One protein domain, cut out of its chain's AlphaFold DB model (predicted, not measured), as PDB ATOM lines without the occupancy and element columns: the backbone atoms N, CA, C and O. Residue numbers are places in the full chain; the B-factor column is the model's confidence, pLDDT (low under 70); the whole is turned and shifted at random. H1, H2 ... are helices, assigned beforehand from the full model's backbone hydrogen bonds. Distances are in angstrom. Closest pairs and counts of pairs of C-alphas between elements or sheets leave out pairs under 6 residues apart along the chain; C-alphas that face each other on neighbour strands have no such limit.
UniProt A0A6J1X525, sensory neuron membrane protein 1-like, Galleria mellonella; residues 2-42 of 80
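What this domain is: This is residues 2 to 42 of the 80 residues of the protein "sensory neuron membrane protein 1-like" of Galleria mellonella (UniProt A0A6J1X525). Three helices are strung one after another along a rod, with no core: H1 makes one end, H2 follows it in the middle, and the short H3 makes the other end after a loop of residues 27 to 33. Residues 2 to 24, with the whole of H1 and most of H2, stand free. The printed part has 41 residues, with three named helices in the order H1, H2, H3 and no named strand, and its class is all helix. It is extended, with a radius of gyration of the C-alphas of 15.6 A and spans of 45 by 16 by 14 A.

Where its parts are: H1 covers residues 2 to 16, from C-alpha 2 at (218.892, 217.448, 195.997) to C-alpha 16 at (208.790, 199.127, 196.999), and is 20.9 A long. H2 covers residues 18 to 26 and is 12.7 A long. H3 covers residues 34 to 40, 10.1 A long, and ends with C-alpha 40 at (197.297, 190.710, 225.624).

How they stand to each other: H1 and H2 meet only through their link, the tight one at His 17. H2 and H3 are close but not clearly touching; their closest C-alphas, those of Lys 26 and Ile 35, are 6.9 A apart. They run the same way at a steep tilt of 39 degrees. H1 and H3 are apart. In H1, H2 and H3 every O i to N i+4 pair is within hydrogen-bond range.

The domain as a whole: The two C-alphas farthest apart, those of Phe 4 and Thr 41, are 45.8 A apart. The printed part has no cut. The link from H2 to H3, seven residues, is short, and no link is long. The mean pLDDT of the printed part is 93.8, and no printed residue is under 70.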
ATOM      1  N   LEU A   2     220.001 217.719 195.062       88.69
ATOM      2  CA  LEU A   2     218.892 217.448 195.997       88.69
ATOM      3  C   LEU A   2     217.595 216.936 195.327       88.69
ATOM      4  O   LEU A   2     217.020 215.955 195.784       88.69
ATOM      5  N   GLY A   3     217.178 217.534 194.204       94.12
ATOM      6  CA  GLY A   3     215.970 217.103 193.483       94.12
ATOM      7  C   GLY A   3     216.052 215.693 192.883       94.12
ATOM      8  O   GLY A   3     215.050 214.990 192.833       94.12
ATOM      9  N   PHE A   4     217.248 215.243 192.491       94.75
ATOM     10  CA  PHE A   4     217.450 213.888 191.969       94.75
ATOM     11  C   PHE A   4     217.309 212.839 193.079       94.75
ATOM     12  O   PHE A   4     216.634 211.831 192.891       94.75
ATOM     13  N   PHE A   5     217.867 213.112 194.265       95.38
ATOM     14  CA  PHE A   5     217.683 212.254 195.437       95.38
ATOM     15  C   PHE A   5     216.222 212.195 195.889       95.38
ATOM     16  O   PHE A   5     215.729 211.116 196.205       95.38
ATOM     17  N   ALA A   6     215.511 213.327 195.870       95.88
ATOM     18  CA  ALA A   6     214.094 213.371 196.224       95.88
ATOM     19  C   ALA A   6     213.226 212.540 195.264       95.88
ATOM     20  O   ALA A   6     212.395 211.756 195.715       95.88
ATOM     21  N   LEU A   7     213.455 212.656 193.950       96.25
ATOM     22  CA  LEU A   7     212.759 211.843 192.947       96.25
ATOM     23  C   LEU A   7     213.086 210.353 193.096       96.25
ATOM     24  O   LEU A   7     212.180 209.527 193.058       96.25
ATOM     25  N   GLY A   8     214.356 210.011 193.332       96.06
ATOM     26  CA  GLY A   8     214.770 208.629 193.577       96.06
ATOM     27  C   GLY A   8     214.091 208.018 194.805       96.06
ATOM     28  O   GLY A   8     213.557 206.914 194.728       96.06
ATOM     29  N   ALA A   9     214.041 208.756 195.917       95.00
ATOM     30  CA  ALA A   9     213.347 208.326 197.129       95.00
ATOM     31  C   ALA A   9     211.831 208.182 196.908       95.00
ATOM     32  O   ALA A   9     211.244 207.200 197.356       95.00
ATOM     33  N   ALA A  10     211.202 209.107 196.176       95.12
ATOM     34  CA  ALA A  10     209.781 209.031 195.847       95.12
ATOM     35  C   ALA A  10     209.455 207.798 194.988       95.12
ATOM     36  O   ALA A  10     208.526 207.059 195.308       95.12
ATOM     37  N   CYS A  11     210.250 207.529 193.945       96.31
ATOM     38  CA  CYS A  11     210.111 206.319 193.135       96.31
ATOM     39  C   CYS A  11     210.308 205.050 193.972       96.31
ATOM     40  O   CYS A  11     209.549 204.098 193.814       96.31
ATOM     41  N   PHE A  12     211.285 205.035 194.883       95.62
ATOM     42  CA  PHE A  12     211.510 203.897 195.772       95.62
ATOM     43  C   PHE A  12     210.317 203.648 196.702       95.62
ATOM     44  O   PHE A  12     209.842 202.521 196.785       95.62
ATOM     45  N   ILE A  13     209.791 204.688 197.356       95.56
ATOM     46  CA  ILE A  13     208.619 204.569 198.235       95.56
ATOM     47  C   ILE A  13     207.404 204.066 197.446       95.56
ATOM     48  O   ILE A  13     206.715 203.165 197.918       95.56
ATOM     49  N   PHE A  14     207.171 204.613 196.248       94.94
ATOM     50  CA  PHE A  14     206.031 204.252 195.405       94.94
ATOM     51  C   PHE A  14     206.105 202.820 194.866       94.94
ATOM     52  O   PHE A  14     205.079 202.168 194.742       94.94
ATOM     53  N   LEU A  15     207.297 202.324 194.525       94.81
ATOM     54  CA  LEU A  15     207.444 200.991 193.936       94.81
ATOM     55  C   LEU A  15     207.621 199.893 194.986       94.81
ATOM     56  O   LEU A  15     207.082 198.803 194.825       94.81
ATOM     57  N   ALA A  16     208.403 200.152 196.035       93.38
ATOM     58  CA  ALA A  16     208.790 199.127 196.999       93.38
ATOM     59  C   ALA A  16     207.845 199.028 198.202       93.38
ATOM     60  O   ALA A  16     207.949 198.055 198.945       93.38
ATOM     61  N   HIS A  17     206.968 200.018 198.423       94.50
ATOM     62  CA  HIS A  17     206.060 200.078 199.574       94.50
ATOM     63  C   HIS A  17     206.730 199.647 200.899       94.50
ATOM     64  O   HIS A  17     206.259 198.739 201.589       94.50
ATOM     65  N   PRO A  18     207.857 200.279 201.286       94.44
ATOM     66  CA  PRO A  18     208.672 199.811 202.409       94.44
ATOM     67  C   PRO A  18     207.921 199.843 203.749       94.44
ATOM     68  O   PRO A  18     208.234 199.068 204.649       94.44
ATOM     69  N   TYR A  19     206.918 200.719 203.876       94.81
ATOM     70  CA  TYR A  19     206.034 200.754 205.037       94.81
ATOM     71  C   TYR A  19     205.260 199.443 205.202       94.81
ATOM     72  O   TYR A  19     205.287 198.873 206.287       94.81
ATOM     73  N   ASP A  20     204.642 198.932 204.135       95.00
ATOM     74  CA  ASP A  20     203.825 197.715 204.192       95.00
ATOM     75  C   ASP A  20     204.681 196.500 204.550       95.00
ATOM     76  O   ASP A  20     204.272 195.658 205.344       95.00
ATOM     77  N   PHE A  21     205.908 196.434 204.028       93.62
ATOM     78  CA  PHE A  21     206.867 195.395 204.399       93.62
ATOM     79  C   PHE A  21     207.147 195.385 205.910       93.62
ATOM     80  O   PHE A  21     207.029 194.344 206.555       93.62
ATOM     81  N   LEU A  22     207.472 196.546 206.489       93.75
ATOM     82  CA  LEU A  22     207.750 196.672 207.924       93.75
ATOM     83  C   LEU A  22     206.494 196.450 208.777       93.75
ATOM     84  O   LEU A  22     206.557 195.800 209.820       93.75
ATOM     85  N   PHE A  23     205.349 196.967 208.333       94.50
ATOM     86  CA  PHE A  23     204.067 196.792 209.005       94.50
ATOM     87  C   PHE A  23     203.681 195.314 209.077       94.50
ATOM     88  O   PHE A  23     203.373 194.812 210.157       94.50
ATOM     89  N   ASN A  24     203.798 194.590 207.962       93.31
ATOM     90  CA  ASN A  24     203.496 193.162 207.896       93.31
ATOM     91  C   ASN A  24     204.393 192.322 208.809       93.31
ATOM     92  O   ASN A  24     203.951 191.291 209.300       93.31
ATOM     93  N   GLN A  25     205.627 192.754 209.077       91.75
ATOM     94  CA  GLN A  25     206.492 192.095 210.061       91.75
ATOM     95  C   GLN A  25     206.067 192.387 211.505       91.75
ATOM     96  O   GLN A  25     206.166 191.510 212.362       91.75
ATOM     97  N   LYS A  26     205.593 193.605 211.790       93.00
ATOM     98  CA  LYS A  26     205.190 194.029 213.139       93.00
ATOM     99  C   LYS A  26     203.801 193.550 213.560       93.00
ATOM    100  O   LYS A  26     203.574 193.366 214.751       93.00
ATOM    101  N   VAL A  27     202.880 193.370 212.613       95.19
ATOM    102  CA  VAL A  27     201.476 193.004 212.885       95.19
ATOM    103  C   VAL A  27     201.284 191.528 213.249       95.19
ATOM    104  O   VAL A  27     200.203 191.123 213.676       95.19
ATOM    105  N   VAL A  28     202.327 190.708 213.108       94.50
ATOM    106  CA  VAL A  28     202.282 189.287 213.465       94.50
ATOM    107  C   VAL A  28     202.212 189.124 214.983       94.50
ATOM    108  O   VAL A  28     203.027 189.670 215.728       94.50
ATOM    109  N   LEU A  29     201.261 188.309 215.437       95.62
ATOM    110  CA  LEU A  29     201.143 187.899 216.834       95.62
ATOM    111  C   LEU A  29     202.219 186.855 217.159       95.62
ATOM    112  O   LEU A  29     202.012 185.657 216.983       95.62
ATOM    113  N   GLN A  30     203.375 187.327 217.615       94.31
ATOM    114  CA  GLN A  30     204.514 186.498 218.009       94.31
ATOM    115  C   GLN A  30     205.072 186.943 219.363       94.31
ATOM    116  O   GLN A  30     204.982 188.121 219.715       94.31
ATOM    117  N   ASP A  31     205.655 186.008 220.115       92.88
ATOM    118  CA  ASP A  31     206.234 186.302 221.427       92.88
ATOM    119  C   ASP A  31     207.348 187.359 221.322       92.88
ATOM    120  O   ASP A  31     208.214 187.296 220.448       92.88
ATOM    121  N   GLY A  32     207.300 188.360 222.208       88.50
ATOM    122  CA  GLY A  32     208.188 189.528 222.171       88.50
ATOM    123  C   GLY A  32     207.802 190.598 221.137       88.50
ATOM    124  O   GLY A  32     208.502 191.603 221.021       88.50
ATOM    125  N   GLY A  33     206.713 190.406 220.385       91.69
ATOM    126  CA  GLY A  33     206.174 191.382 219.439       91.69
ATOM    127  C   GLY A  33     205.278 192.439 220.097       91.69
ATOM    128  O   GLY A  33     204.432 192.128 220.929       91.69
ATOM    129  N   GLU A  34     205.414 193.692 219.653       91.62
ATOM    130  CA  GLU A  34     204.663 194.862 220.145       91.62
ATOM    131  C   GLU A  34     203.135 194.674 220.067       91.62
ATOM    132  O   GLU A  34     202.423 194.907 221.042       91.62
ATOM    133  N   ILE A  35     202.628 194.184 218.931       93.88
ATOM    134  CA  ILE A  35     201.186 193.998 218.702       93.88
ATOM    135  C   ILE A  35     200.601 192.885 219.577       93.88
ATOM    136  O   ILE A  35     199.446 192.981 219.993       93.88
ATOM    137  N   LEU A  36     201.385 191.853 219.905       94.56
ATOM    138  CA  LEU A  36     200.929 190.805 220.815       94.56
ATOM    139  C   LEU A  36     200.760 191.341 222.237       94.56
ATOM    140  O   LEU A  36     199.761 191.027 222.876       94.56
ATOM    141  N   GLU A  37     201.689 192.164 222.719       92.44
ATOM    142  CA  GLU A  37     201.585 192.758 224.057       92.44
ATOM    143  C   GLU A  37     200.406 193.735 224.153       92.44
ATOM    144  O   GLU A  37     199.631 193.655 225.106       92.44
ATOM    145  N   MET A  38     200.183 194.556 223.120       92.69
ATOM    146  CA  MET A  38     198.991 195.410 223.026       92.69
ATOM    147  C   MET A  38     197.686 194.601 222.990       92.69
ATOM    148  O   MET A  38     196.682 195.025 223.552       92.69
ATOM    149  N   TRP A  39     197.675 193.435 222.336       92.38
ATOM    150  CA  TRP A  39     196.502 192.556 222.316       92.38
ATOM    151  C   TRP A  39     196.278 191.845 223.658       92.38
ATOM    152  O   TRP A  39     195.136 191.711 224.097       92.38
ATOM    153  N   ARG A  40     197.353 191.394 224.321       92.50
ATOM    154  CA  ARG A  40     197.297 190.710 225.624       92.50
ATOM    155  C   ARG A  40     196.851 191.648 226.740       92.50
ATOM    156  O   ARG A  40     196.056 191.246 227.585       92.50
ATOM    157  N   THR A  41     197.363 192.876 226.737       91.50
ATOM    158  CA  THR A  41     197.056 193.905 227.733       91.50
ATOM    159  C   THR A  41     196.679 195.197 227.012       91.50
ATOM    160  O   THR A  41     197.510 196.098 226.879       91.50
ATOM    161  N   PRO A  42     195.440 195.297 226.504       90.62
ATOM    162  CA  PRO A  42     195.003 196.493 225.807       90.62
ATOM    163  C   PRO A  42     194.978 197.687 226.764       90.62
ATOM    164  O   PRO A  42     194.467 197.596 227.877       90.62
TER     165      PRO A  42